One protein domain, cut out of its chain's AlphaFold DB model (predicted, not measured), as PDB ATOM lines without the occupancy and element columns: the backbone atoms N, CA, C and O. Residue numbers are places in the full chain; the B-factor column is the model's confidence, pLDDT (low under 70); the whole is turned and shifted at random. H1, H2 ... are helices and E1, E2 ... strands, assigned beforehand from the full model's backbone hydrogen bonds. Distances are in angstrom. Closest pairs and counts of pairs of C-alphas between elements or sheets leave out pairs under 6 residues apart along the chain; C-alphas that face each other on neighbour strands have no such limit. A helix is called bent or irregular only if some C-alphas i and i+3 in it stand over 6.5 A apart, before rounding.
ATOM      1  N   ASN A   4     -26.567 -16.299  17.739       85.38
ATOM      2  CA  ASN A   4     -25.603 -17.120  18.457       85.38
ATOM      3  C   ASN A   4     -26.249 -18.481  18.720       85.38
ATOM      4  O   ASN A   4     -27.281 -18.549  19.379       85.38
ATOM      5  N   ASN A   5     -25.695 -19.555  18.150       87.25
ATOM      6  CA  ASN A   5     -26.262 -20.910  18.225       87.25
ATOM      7  C   ASN A   5     -27.749 -21.010  17.815       87.25
ATOM      8  O   ASN A   5     -28.492 -21.832  18.339       87.25
ATOM      9  N   GLY A   6     -28.181 -20.178  16.861       85.62
ATOM     10  CA  GLY A   6     -29.566 -20.140  16.377       85.62
ATOM     11  C   GLY A   6     -30.509 -19.244  17.186       85.62
ATOM     12  O   GLY A   6     -31.646 -19.045  16.767       85.62
ATOM     13  N   GLU A   7     -30.047 -18.650  18.287       90.19
ATOM     14  CA  GLU A   7     -30.826 -17.706  19.090       90.19
ATOM     15  C   GLU A   7     -30.476 -16.257  18.756       90.19
ATOM     16  O   GLU A   7     -29.322 -15.918  18.482       90.19
ATOM     17  N   VAL A   8     -31.483 -15.382  18.792       91.50
ATOM     18  CA  VAL A   8     -31.294 -13.947  18.561       91.50
ATOM     19  C   VAL A   8     -30.510 -13.339  19.718       91.50
ATOM     20  O   VAL A   8     -30.937 -13.395  20.870       91.50
ATOM     21  N   VAL A   9     -29.389 -12.694  19.400       93.69
ATOM     22  CA  VAL A   9     -28.622 -11.922  20.378       93.69
ATOM     23  C   VAL A   9     -29.348 -10.609  20.650       93.69
ATOM     24  O   VAL A   9     -29.515  -9.778  19.756       93.69
ATOM     25  N   VAL A  10     -29.755 -10.417  21.904       94.12
ATOM     26  CA  VAL A  10     -30.392  -9.187  22.382       94.12
ATOM     27  C   VAL A  10     -29.412  -8.438  23.275       94.12
ATOM     28  O   VAL A  10     -28.865  -9.001  24.222       94.12
ATOM     29  N   LYS A  11     -29.194  -7.159  22.969       93.50
ATOM     30  CA  LYS A  11     -28.432  -6.229  23.805       93.50
ATOM     31  C   LYS A  11     -29.413  -5.271  24.462       93.50
ATOM     32  O   LYS A  11     -30.302  -4.745  23.793       93.50
ATOM     33  N   ASP A  12     -29.275  -5.080  25.763       93.75
ATOM     34  CA  ASP A  12     -30.169  -4.224  26.528       93.75
ATOM     35  C   ASP A  12     -29.664  -2.774  26.608       93.75
ATOM     36  O   ASP A  12     -28.665  -2.371  26.005       93.75
ATOM     37  N   LYS A  13     -30.395  -1.966  27.374       90.38
ATOM     38  CA  LYS A  13     -30.071  -0.559  27.610       90.38
ATOM     39  C   LYS A  13     -28.730  -0.356  28.318       90.38
ATOM     40  O   LYS A  13     -28.142   0.707  28.155       90.38
ATOM     41  N   ASP A  14     -28.278  -1.305  29.134       94.81
ATOM     42  CA  ASP A  14     -27.063  -1.134  29.926       94.81
ATOM     43  C   ASP A  14     -25.830  -1.421  29.062       94.81
ATOM     44  O   ASP A  14     -24.853  -0.679  29.150       94.81
ATOM     45  N   TRP A  15     -25.934  -2.355  28.106       94.56
ATOM     46  CA  TRP A  15     -24.989  -2.447  26.986       94.56
ATOM     47  C   TRP A  15     -24.962  -1.157  26.150       94.56
ATOM     48  O   TRP A  15     -23.900  -0.670  25.779       94.56
ATOM     49  N   GLY A  16     -26.119  -0.547  25.877       92.00
ATOM     50  CA  GLY A  16     -26.163   0.731  25.156       92.00
ATOM     51  C   GLY A  16     -25.430   1.859  25.896       92.00
ATOM     52  O   GLY A  16     -24.655   2.593  25.292       92.00
ATOM     53  N   LYS A  17     -25.623   1.965  27.216       93.81
ATOM     54  CA  LYS A  17     -24.981   2.984  28.068       93.81
ATOM     55  C   LYS A  17     -23.482   2.788  28.263       93.81
ATOM     56  O   LYS A  17     -22.822   3.726  28.695       93.81
ATOM     57  N   SER A  18     -22.948   1.593  28.006       95.19
ATOM     58  CA  SER A  18     -21.500   1.380  28.057       95.19
ATOM     59  C   SER A  18     -20.772   1.988  26.857       95.19
ATOM     60  O   SER A  18     -19.542   1.950  26.829       95.19
ATOM     61  N   HIS A  19     -21.514   2.508  25.870       95.00
ATOM     62  CA  HIS A  19     -20.949   3.159  24.702       95.00
ATOM     63  C   HIS A  19     -21.006   4.689  24.808       95.00
ATOM     64  O   HIS A  19     -22.045   5.261  25.136       95.00
ATOM     65  N   ASP A  20     -19.889   5.342  24.499       95.12
ATOM     66  CA  ASP A  20     -19.678   6.787  24.485       95.12
ATOM     67  C   ASP A  20     -19.099   7.249  23.133       95.12
ATOM     68  O   ASP A  20     -18.967   6.470  22.185       95.12
ATOM     69  N   GLU A  21     -18.756   8.529  23.009       94.31
ATOM     70  CA  GLU A  21     -18.208   9.102  21.778       94.31
ATOM     71  C   GLU A  21     -16.904   8.448  21.285       94.31
ATOM     72  O   GLU A  21     -16.569   8.587  20.107       94.31
ATOM     73  N   ASN A  22     -16.184   7.725  22.147       96.25
ATOM     74  CA  ASN A  22     -14.910   7.091  21.822       96.25
ATOM     75  C   ASN A  22     -15.082   5.658  21.310       96.25
ATOM     76  O   ASN A  22     -14.241   5.193  20.543       96.25
ATOM     77  N   ASN A  23     -16.147   4.959  21.715       95.00
ATOM     78  CA  ASN A  23     -16.347   3.537  21.399       95.00
ATOM     79  C   ASN A  23     -17.691   3.228  20.704       95.00
ATOM     80  O   ASN A  23     -17.940   2.083  20.330       95.00
ATOM     81  N   VAL A  24     -18.562   4.220  20.468       94.69
ATOM     82  CA  VAL A  24     -19.849   4.017  19.772       94.69
ATOM     83  C   VAL A  24     -19.673   3.387  18.388       94.69
ATOM     84  O   VAL A  24     -20.536   2.639  17.925       94.69
ATOM     85  N   LEU A  25     -18.538   3.652  17.734       94.06
ATOM     86  CA  LEU A  25     -18.196   3.036  16.457       94.06
ATOM     87  C   LEU A  25     -18.112   1.509  16.572       94.06
ATOM     88  O   LEU A  25     -18.614   0.824  15.685       94.06
ATOM     89  N   ASP A  26     -17.556   0.982  17.660       94.31
ATOM     90  CA  ASP A  26     -17.420  -0.461  17.872       94.31
ATOM     91  C   ASP A  26     -18.795  -1.123  17.998       94.31
ATOM     92  O   ASP A  26     -19.059  -2.136  17.349       94.31
ATOM     93  N   GLY A  27     -19.716  -0.495  18.735       93.50
ATOM     94  CA  GLY A  27     -21.098  -0.963  18.853       93.50
ATOM     95  C   GLY A  27     -21.856  -0.931  17.520       93.50
ATOM     96  O   GLY A  27     -22.631  -1.840  17.217       93.50
ATOM     97  N   LEU A  28     -21.611   0.082  16.681       92.75
ATOM     98  CA  LEU A  28     -22.186   0.153  15.333       92.75
ATOM     99  C   LEU A  28     -21.569  -0.885  14.388       92.75
ATOM    100  O   LEU A  28     -22.297  -1.484  13.596       92.75
ATOM    101  N   ILE A  29     -20.258  -1.125  14.471       92.62
ATOM    102  CA  ILE A  29     -19.579  -2.185  13.717       92.62
ATOM    103  C   ILE A  29     -20.152  -3.544  14.116       92.62
ATOM    104  O   ILE A  29     -20.539  -4.309  13.231       92.62
ATOM    105  N   GLU A  30     -20.282  -3.817  15.421       92.50
ATOM    106  CA  GLU A  30     -20.950  -5.017  15.924       92.50
ATOM    107  C   GLU A  30     -22.347  -5.102  15.305       92.50
ATOM    108  O   GLU A  30     -22.631  -6.059  14.592       92.50
ATOM    109  N   PHE A  31     -23.188  -4.072  15.438       93.06
ATOM    110  CA  PHE A  31     -24.548  -4.072  14.896       93.06
ATOM    111  C   PHE A  31     -24.626  -4.361  13.388       93.06
ATOM    112  O   PHE A  31     -25.446  -5.189  12.982       93.06
ATOM    113  N   PHE A  32     -23.796  -3.728  12.553       92.69
ATOM    114  CA  PHE A  32     -23.836  -3.890  11.092       92.69
ATOM    115  C   PHE A  32     -23.121  -5.146  10.579       92.69
ATOM    116  O   PHE A  32     -23.361  -5.553   9.445       92.69
ATOM    117  N   SER A  33     -22.313  -5.807  11.410       91.88
ATOM    118  CA  SER A  33     -21.626  -7.053  11.045       91.88
ATOM    119  C   SER A  33     -22.531  -8.290  10.982       91.88
ATOM    120  O   SER A  33     -22.065  -9.360  10.599       91.88
ATOM    121  N   GLY A  34     -23.825  -8.179  11.309       90.62
ATOM    122  CA  GLY A  34     -24.737  -9.330  11.381       90.62
ATOM    123  C   GLY A  34     -24.914 -10.083  10.060       90.62
ATOM    124  O   GLY A  34     -25.190 -11.281  10.069       90.62
ATOM    125  N   ARG A  35     -24.709  -9.396   8.931       90.94
ATOM    126  CA  ARG A  35     -24.714  -9.952   7.565       90.94
ATOM    127  C   ARG A  35     -23.308 -10.355   7.076       90.94
ATOM    128  O   ARG A  35     -23.149 -10.826   5.953       90.94
ATOM    129  N   GLY A  36     -22.277 -10.161   7.897       88.00
ATOM    130  CA  GLY A  36     -20.866 -10.205   7.507       88.00
ATOM    131  C   GLY A  36     -20.344  -8.846   7.025       88.00
ATOM    132  O   GLY A  36     -20.927  -7.799   7.304       88.00
ATOM    133  N   ILE A  37     -19.220  -8.854   6.301       82.12
ATOM    134  CA  ILE A  37     -18.618  -7.640   5.725       82.12
ATOM    135  C   ILE A  37     -19.374  -7.283   4.434       82.12
ATOM    136  O   ILE A  37     -19.000  -7.719   3.349       82.12
ATOM    137  N   ASP A  38     -20.448  -6.497   4.552       87.56
ATOM    138  CA  ASP A  38     -21.243  -6.005   3.415       87.56
ATOM    139  C   ASP A  38     -21.322  -4.470   3.418       87.56
ATOM    140  O   ASP A  38     -22.145  -3.852   4.101       87.56
ATOM    141  N   SER A  39     -20.463  -3.830   2.619       90.88
ATOM    142  CA  SER A  39     -20.403  -2.367   2.505       90.88
ATOM    143  C   SER A  39     -21.671  -1.746   1.908       90.88
ATOM    144  O   SER A  39     -21.890  -0.539   2.065       90.88
ATOM    145  N   ASN A  40     -22.542  -2.537   1.268       94.31
ATOM    146  CA  ASN A  40     -23.800  -2.034   0.720       94.31
ATOM    147  C   ASN A  40     -24.782  -1.654   1.829       94.31
ATOM    148  O   ASN A  40     -25.506  -0.669   1.676       94.31
ATOM    149  N   VAL A  41     -24.790  -2.387   2.952       95.00
ATOM    150  CA  VAL A  41     -25.630  -2.059   4.115       95.00
ATOM    151  C   VAL A  41     -25.257  -0.670   4.623       95.00
ATOM    152  O   VAL A  41     -26.102   0.226   4.647       95.00
ATOM    153  N   THR A  42     -23.977  -0.453   4.927       93.81
ATOM    154  CA  THR A  42     -23.470   0.835   5.420       93.81
ATOM    155  C   THR A  42     -23.697   1.959   4.411       93.81
ATOM    156  O   THR A  42     -24.131   3.047   4.788       93.81
ATOM    157  N   SER A  43     -23.495   1.699   3.116       96.00
ATOM    158  CA  SER A  43     -23.740   2.692   2.060       96.00
ATOM    159  C   SER A  43     -25.212   3.119   1.999       96.00
ATOM    160  O   SER A  43     -25.509   4.314   1.943       96.00
ATOM    161  N   GLN A  44     -26.154   2.169   2.069       96.94
ATOM    162  CA  GLN A  44     -27.587   2.481   2.099       96.94
ATOM    163  C   GLN A  44     -28.003   3.198   3.390       96.94
ATOM    164  O   GLN A  44     -28.848   4.097   3.344       96.94
ATOM    165  N   VAL A  45     -27.416   2.826   4.532       96.06
ATOM    166  CA  VAL A  45     -27.627   3.506   5.818       96.06
ATOM    167  C   VAL A  45     -27.200   4.967   5.722       96.06
ATOM    168  O   VAL A  45     -28.002   5.847   6.029       96.06
ATOM    169  N   LEU A  46     -25.984   5.241   5.239       96.75
ATOM    170  CA  LEU A  46     -25.470   6.604   5.079       96.75
ATOM    171  C   LEU A  46     -26.338   7.433   4.128       96.75
ATOM    172  O   LEU A  46     -26.685   8.568   4.452       96.75
ATOM    173  N   ALA A  47     -26.759   6.856   2.999       97.69
ATOM    174  CA  ALA A  47     -27.652   7.531   2.060       97.69
ATOM    175  C   ALA A  47     -28.994   7.917   2.713       97.69
ATOM    176  O   ALA A  47     -29.474   9.036   2.537       97.69
ATOM    177  N   LYS A  48     -29.595   7.020   3.506       97.44
ATOM    178  CA  LYS A  48     -30.858   7.286   4.216       97.44
ATOM    179  C   LYS A  48     -30.682   8.276   5.368       97.44
ATOM    180  O   LYS A  48     -31.539   9.137   5.550       97.44
ATOM    181  N   LEU A  49     -29.577   8.206   6.109       97.12
ATOM    182  CA  LEU A  49     -29.252   9.181   7.152       97.12
ATOM    183  C   LEU A  49     -29.053  10.584   6.579       97.12
ATOM    184  O   LEU A  49     -29.501  11.553   7.188       97.12
ATOM    185  N   ASP A  50     -28.453  10.710   5.394       97.75
ATOM    186  CA  ASP A  50     -28.324  12.008   4.731       97.75
ATOM    187  C   ASP A  50     -29.693  12.602   4.357       97.75
ATOM    188  O   ASP A  50     -29.900  13.806   4.504       97.75
ATOM    189  N   LEU A  51     -30.668  11.771   3.962       96.31
ATOM    190  CA  LEU A  51     -32.050  12.218   3.744       96.31
ATOM    191  C   LEU A  51     -32.708  12.702   5.042       96.31
ATOM    192  O   LEU A  51     -33.327  13.767   5.043       96.31
ATOM    193  N   VAL A  52     -32.538  11.968   6.147       95.25
ATOM    194  CA  VAL A  52     -33.029  12.385   7.473       95.25
ATOM    195  C   VAL A  52     -32.395  13.722   7.866       95.25
ATOM    196  O   VAL A  52     -33.107  14.672   8.185       95.25
ATOM    197  N   ARG A  53     -31.068  13.847   7.750       95.94
ATOM    198  CA  ARG A  53     -30.323  15.085   8.025       95.94
ATOM    199  C   ARG A  53     -30.846  16.259   7.201       95.94
ATOM    200  O   ARG A  53     -31.089  17.332   7.751       95.94
ATOM    201  N   LYS A  54     -31.038  16.066   5.892       97.06
ATOM    202  CA  LYS A  54     -31.583  17.088   4.985       97.06
ATOM    203  C   LYS A  54     -32.988  17.516   5.399       97.06
ATOM    204  O   LYS A  54     -33.258  18.711   5.421       97.06
ATOM    205  N   TRP A  55     -33.852  16.573   5.773       94.69
ATOM    206  CA  TRP A  55     -35.199  16.884   6.253       94.69
ATOM    207  C   TRP A  55     -35.173  17.721   7.539       94.69
ATOM    208  O   TRP A  55     -35.857  18.738   7.621       94.69
ATOM    209  N   PHE A  56     -34.325  17.366   8.509       93.75
ATOM    210  CA  PHE A  56     -34.145  18.161   9.731       93.75
ATOM    211  C   PHE A  56     -33.575  19.557   9.468       93.75
ATOM    212  O   PHE A  56     -33.920  20.506  10.170       93.75
ATOM    213  N   ALA A  57     -32.716  19.704   8.457       94.88
ATOM    214  CA  ALA A  57     -32.155  20.999   8.091       94.88
ATOM    215  C   ALA A  57     -33.215  21.950   7.503       94.88
ATOM    216  O   ALA A  57     -33.175  23.155   7.783       94.88
ATOM    217  N   THR A  58     -34.159  21.421   6.712       95.00
ATOM    218  CA  THR A  58     -35.180  22.212   6.006       95.00
ATOM    219  C   THR A  58     -36.446  22.443   6.820       95.00
ATOM    220  O   THR A  58     -37.021  23.528   6.743       95.00
ATOM    221  N   GLN A  59     -36.888  21.467   7.615       90.62
ATOM    222  CA  GLN A  59     -38.081  21.620   8.442       90.62
ATOM    223  C   GLN A  59     -37.818  22.600   9.599       90.62
ATOM    224  O   GLN A  59     -36.751  22.589  10.217       90.62
ATOM    225  N   LYS A  60     -38.802  23.453   9.900       89.75
ATOM    226  CA  LYS A  60     -38.791  24.389  11.043       89.75
ATOM    227  C   LYS A  60     -40.052  24.290  11.893       89.75
ATOM    228  O   LYS A  60     -40.301  25.148  12.726       89.75
ATOM    229  N   SER A  61     -40.865  23.270  11.652       91.06
ATOM    230  CA  SER A  61     -42.190  23.135  12.254       91.06
ATOM    231  C   SER A  61     -42.179  22.264  13.497       91.06
ATOM    232  O   SER A  61     -43.151  22.300  14.241       91.06
ATOM    233  N   PHE A  62     -41.125  21.479  13.726       89.50
ATOM    234  CA  PHE A  62     -41.087  20.508  14.812       89.50
ATOM    235  C   PHE A  62     -39.725  20.467  15.503       89.50
ATOM    236  O   PHE A  62     -38.676  20.511  14.859       89.50
ATOM    237  N   GLN A  63     -39.742  20.316  16.820       88.94
ATOM    238  CA  GLN A  63     -38.591  19.910  17.618       88.94
ATOM    239  C   GLN A  63     -38.852  18.512  18.161       88.94
ATOM    240  O   GLN A  63     -39.935  18.251  18.681       88.94
ATOM    241  N   PHE A  64     -37.862  17.637  18.031       89.81
ATOM    242  CA  PHE A  64     -37.933  16.249  18.470       89.81
ATOM    243  C   PHE A  64     -36.977  16.078  19.647       89.81
ATOM    244  O   PHE A  64     -35.773  16.297  19.505       89.81
ATOM    245  N   TYR A  65     -37.516  15.725  20.807       89.19
ATOM    246  CA  TYR A  65     -36.765  15.406  22.019       89.19
ATOM    247  C   TYR A  65     -36.896  13.914  22.300       89.19
ATOM    248  O   TYR A  65     -37.889  13.325  21.898       89.19
ATOM    249  N   ALA A  66     -35.877  13.294  22.906       89.00
ATOM    250  CA  ALA A  66     -35.870  11.866  23.271       89.00
ATOM    251  C   ALA A  66     -36.331  10.881  22.159       89.00
ATOM    252  O   ALA A  66     -36.621   9.711  22.404       89.00
ATOM    253  N   SER A  67     -36.316  11.329  20.902       90.75
ATOM    254  CA  SER A  67     -36.642  10.531  19.729       90.75
ATOM    255  C   SER A  67     -35.482   9.612  19.381       90.75
ATOM    256  O   SER A  67     -34.319  10.006  19.479       90.75
ATOM    257  N   SER A  68     -35.796   8.423  18.882       91.56
ATOM    258  CA  SER A  68     -34.804   7.457  18.416       91.56
ATOM    259  C   SER A  68     -34.915   7.233  16.912       91.56
ATOM    260  O   SER A  68     -35.992   7.336  16.321       91.56
ATOM    261  N   LEU A  69     -33.794   6.884  16.284       94.62
ATOM    262  CA  LEU A  69     -33.786   6.291  14.951       94.62
ATOM    263  C   LEU A  69     -33.705   4.773  15.099       94.62
ATOM    264  O   LEU A  69     -32.764   4.251  15.692       94.62
ATOM    265  N   LEU A  70     -34.687   4.069  14.545       95.12
ATOM    266  CA  LEU A  70     -34.698   2.618  14.465       95.12
ATOM    267  C   LEU A  70     -34.100   2.182  13.127       95.12
ATOM    268  O   LEU A  70     -34.637   2.502  12.063       95.12
ATOM    269  N   PHE A  71     -33.013   1.421  13.201       95.50
ATOM    270  CA  PHE A  71     -32.343   0.813  12.059       95.50
ATOM    271  C   PHE A  71     -32.782  -0.644  11.929       95.50
ATOM    272  O   PHE A  71     -32.700  -1.413  12.884       95.50
ATOM    273  N   VAL A  72     -33.217  -1.037  10.734       95.50
ATOM    274  CA  VAL A  72     -33.554  -2.426  10.403       95.50
ATOM    275  C   VAL A  72     -32.945  -2.757   9.052       95.50
ATOM    276  O   VAL A  72     -33.046  -1.959   8.119       95.50
ATOM    277  N   TYR A  73     -32.322  -3.925   8.936       95.50
ATOM    278  CA  TYR A  73     -31.776  -4.392   7.670       95.50
ATOM    279  C   TYR A  73     -31.903  -5.910   7.506       95.50
ATOM    280  O   TYR A  73     -31.979  -6.643   8.495       95.50
ATOM    281  N   GLU A  74     -31.939  -6.364   6.251       94.56
ATOM    282  CA  GLU A  74     -31.933  -7.790   5.902       94.56
ATOM    283  C   GLU A  74     -30.571  -8.424   6.208       94.56
ATOM    284  O   GLU A  74     -29.537  -7.979   5.705       94.56
ATOM    285  N   ASN A  75     -30.572  -9.477   7.019       92.25
ATOM    286  CA  ASN A  75     -29.369 -10.104   7.548       92.25
ATOM    287  C   ASN A  75     -28.907 -11.317   6.740       92.25
ATOM    288  O   ASN A  75     -27.750 -11.703   6.859       92.25
ATOM    289  N   ASP A  76     -29.792 -11.928   5.952       91.19
ATOM    290  CA  ASP A  76     -29.462 -13.099   5.146       91.19
ATOM    291  C   ASP A  76     -28.664 -12.684   3.897       91.19
ATOM    292  O   ASP A  76     -29.242 -12.047   3.006       91.19
ATOM    293  N   PRO A  77     -27.366 -13.039   3.782       89.94
ATOM    294  CA  PRO A  77     -26.518 -12.647   2.657       89.94
ATOM    295  C   PRO A  77     -27.051 -13.107   1.288       89.94
ATOM    296  O   PRO A  77     -26.679 -12.519   0.273       89.94
ATOM    297  N   SER A  78     -27.928 -14.118   1.246       92.62
ATOM    298  CA  SER A  78     -28.559 -14.611   0.014       92.62
ATOM    299  C   SER A  78     -29.701 -13.726  -0.500       92.62
ATOM    300  O   SER A  78     -30.046 -13.788  -1.681       92.62
ATOM    301  N   LEU A  79     -30.273 -12.873   0.356       94.62
ATOM    302  CA  LEU A  79     -31.351 -11.948   0.008       94.62
ATOM    303  C   LEU A  79     -30.803 -10.555  -0.330       94.62
ATOM    304  O   LEU A  79     -29.748 -10.184   0.170       94.62
ATOM    305  N   PRO A  80     -31.483  -9.725  -1.138       94.62
ATOM    306  CA  PRO A  80     -31.024  -8.364  -1.412       94.62
ATOM    307  C   PRO A  80     -30.943  -7.495  -0.151       94.62
ATOM    308  O   PRO A  80     -31.795  -7.571   0.735       94.62
ATOM    309  N   VAL A  81     -29.961  -6.589  -0.104       95.25
ATOM    310  CA  VAL A  81     -29.848  -5.612   0.987       95.25
ATOM    311  C   VAL A  81     -31.075  -4.707   1.011       95.25
ATOM    312  O   VAL A  81     -31.360  -3.993   0.047       95.25
ATOM    313  N   ASN A  82     -31.759  -4.686   2.152       95.38
ATOM    314  CA  ASN A  82     -32.936  -3.862   2.381       95.38
ATOM    315  C   ASN A  82     -32.808  -3.126   3.713       95.38
ATOM    316  O   ASN A  82     -33.072  -3.707   4.760       95.38
ATOM    317  N   VAL A  83     -32.399  -1.857   3.671       96.38
ATOM    318  CA  VAL A  83     -32.267  -1.010   4.865       96.38
ATOM    319  C   VAL A  83     -33.508  -0.135   5.052       96.38
ATOM    320  O   VAL A  83     -33.941   0.585   4.143       96.38
ATOM    321  N   LYS A  84     -34.032  -0.101   6.276       96.81
ATOM    322  CA  LYS A  84     -35.049   0.851   6.732       96.81
ATOM    323  C   LYS A  84     -34.523   1.633   7.931       96.81
ATOM    324  O   LYS A  84     -33.973   1.056   8.863       96.81
ATOM    325  N   ILE A  85     -34.714   2.948   7.882       96.38
ATOM    326  CA  ILE A  85     -34.475   3.855   9.003       96.38
ATOM    327  C   ILE A  85     -35.787   4.579   9.241       96.38
ATOM    328  O   ILE A  85     -36.313   5.210   8.322       96.38
ATOM    329  N   VAL A  86     -36.325   4.455  10.447       94.12
ATOM    330  CA  VAL A  86     -37.560   5.132  10.844       94.12
ATOM    331  C   VAL A  86     -37.331   5.882  12.141       94.12
ATOM    332  O   VAL A  86     -36.606   5.418  13.017       94.12
ATOM    333  N   MET A  87     -37.933   7.059  12.257       91.75
ATOM    334  CA  MET A  87     -37.936   7.803  13.506       91.75
ATOM    335  C   MET A  87     -39.071   7.297  14.387       91.75
ATOM    336  O   MET A  87     -40.207   7.192  13.926       91.75
ATOM    337  N   ILE A  88     -38.753   6.993  15.639       91.00
ATOM    338  CA  ILE A  88     -39.714   6.598  16.666       91.00
ATOM    339  C   ILE A  88     -39.601   7.549  17.854       91.00
ATOM    340  O   ILE A  88     -38.537   8.106  18.129       91.00
ATOM    341  N   VAL A  89     -40.712   7.740  18.548       85.12
ATOM    342  CA  VAL A  89     -40.817   8.634  19.703       85.12
ATOM    343  C   VAL A  89     -41.596   7.887  20.766       85.12
ATOM    344  O   VAL A  89     -42.574   7.213  20.435       85.12
ATOM    345  N   ALA A  90     -41.118   7.937  22.007       73.50
ATOM    346  CA  ALA A  90     -41.732   7.188  23.097       73.50
ATOM    347  C   ALA A  90     -43.044   7.844  23.551       73.50
ATOM    348  O   ALA A  90     -43.984   7.139  23.911       73.50
ATOM    349  N   ASP A  91     -43.119   9.176  23.480       72.62
ATOM    350  CA  ASP A  91     -44.295   9.947  23.875       72.62
ATOM    351  C   ASP A  91     -44.552  11.114  22.898       72.62
ATOM    352  O   ASP A  91     -43.633  11.767  22.398       72.62
ATOM    353  N   TYR A  92     -45.827  11.402  22.624       61.78
ATOM    354  CA  TYR A  92     -46.254  12.518  21.773       61.78
ATOM    355  C   TYR A  92     -45.871  13.882  22.355       61.78
ATOM    356  O   TYR A  92     -45.716  14.844  21.602       61.78
ATOM    357  N   LEU A  93     -45.683  13.969  23.676       66.50
ATOM    358  CA  LEU A  93     -45.226  15.188  24.355       66.50
ATOM    359  C   LEU A  93     -43.801  15.606  23.958       66.50
ATOM    360  O   LEU A  93     -43.393  16.745  24.207       66.50
ATOM    361  N   GLU A  94     -43.049  14.713  23.317       76.25
ATOM    362  CA  GLU A  94     -41.656  14.937  22.942       76.25
ATOM    363  C   GLU A  94     -41.490  15.507  21.522       76.25
ATOM    364  O   GLU A  94     -40.386  15.912  21.145       76.25
ATOM    365  N   ILE A  95     -42.587  15.626  20.758       78.12
ATOM    366  CA  ILE A  95     -42.621  16.372  19.494       78.12
ATOM    367  C   ILE A  95     -43.333  17.704  19.719       78.12
ATOM    368  O   ILE A  95     -44.559  17.777  19.815       78.12
ATOM    369  N   LYS A  96     -42.567  18.793  19.746       80.19
ATOM    370  CA  LYS A  96     -43.124  20.141  19.894       80.19
ATOM    371  C   LYS A  96     -43.301  20.786  18.535       80.19
ATOM    372  O   LYS A  96     -42.329  20.946  17.802       80.19
ATOM    373  N   ARG A  97     -44.529  21.193  18.214       82.19
ATOM    374  CA  ARG A  97     -44.786  22.038  17.048       82.19
ATOM    375  C   ARG A  97     -44.308  23.461  17.338       82.19
ATOM    376  O   ARG A  97     -44.638  24.021  18.379       82.19
ATOM    377  N   LEU A  98     -43.527  24.020  16.427       78.25
ATOM    378  CA  LEU A  98     -43.111  25.416  16.454       78.25
ATOM    379  C   LEU A  98     -44.214  26.266  15.809       78.25
ATOM    380  O   LEU A  98     -44.719  25.908  14.740       78.25
TER     381      LEU A  98
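What this domain is: This is residues 4 to 98 of the 99 residues of the protein "Kinase" of Oesophagostomum dentatum (UniProt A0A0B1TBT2). A long narrow two-stranded ribbon, made of the hairpin E2 and E3 and, past its open end, the short pair E1 and E4, has one long helix, H3, packed along the hairpin with residues 40 to 52. H2 sits steeply tilted to H3 near E2, while the small helix H1 lies off to one side and residues 4 to 10 stick out as a free tail. The printed part has 95 residues with three named helices and then four named strands, in the order H1, H2, H3, E1, E2, E3, E4; the class is mixed, helices and strands, and both two-stranded sheets, E1 - E4 and E2 - E3, are antiparallel. The whole is loose, with a radius of gyration of the C-alphas of 15.7 A, and elongated, spanning 48 by 30 by 25 A.

Where its parts are: The printed part begins at Asn 4, with its C-alpha at (-25.603, -17.120, 18.457). H1 is residues 13 to 17, 6.2 A from first to last C-alpha. H2, residues 24 to 35, measures 19.2 A and is irregular: C-alphas 32 and 35 are 7.1 A apart. H3, residues 39 to 58, is the longest helix at 28.9 A, from C-alpha 39 at (-20.403, -2.367, 2.505) to C-alpha 58 at (-35.180, 22.212, 6.006). E1 is residues 62 to 64, 6.4 A; E2 is residues 68 to 73, 16.3 A; E3 is residues 83 to 88, 15.9 A. E4, residues 95 to 97, is 6.5 A long and ends with C-alpha 97 at (-44.786, 22.038, 17.048).

How they stand to each other: E2 and E3 form a hairpin, antiparallel at 159 degrees, with N 70 and O 86 at 2.8 A and N 86 and O 70 at 3.0 A, within hydrogen-bond range. E1 and E4 are antiparallel at 161 degrees, with N 63 and O 96 within hydrogen-bond range at 2.8 A. H3 has 7 pairs of C-alphas within 8 A of E3, the closest being Gln 44 and Val 83 at 6.5 A. With E2 it has one such pair, the C-alphas of Val 41 and Tyr 73, at 7.5 A. H2 and H3 are close but not clearly touching, the closest C-alphas being those of Phe 32 and Thr 42 at 7.4 A. Their lines stand at a steep tilt of 53 degrees, opposite ways. H2 and E2 are near each other, with 6 pairs of C-alphas within 10 A. H1 is apart from H3 and from the four strands, and only just apart from H2, with the closest C-alphas at 8.3 A. In H1 and H3 every O i to N i+4 pair is within hydrogen-bond range; in H2, 6 of 8 are.

The domain as a whole: The C-alphas farthest apart are those of Asn 5 and Leu 98, 49.3 A. The printed part has no cut and no long link. The mean pLDDT of the printed part is 91.3, and residues 92 to 93 are under 70.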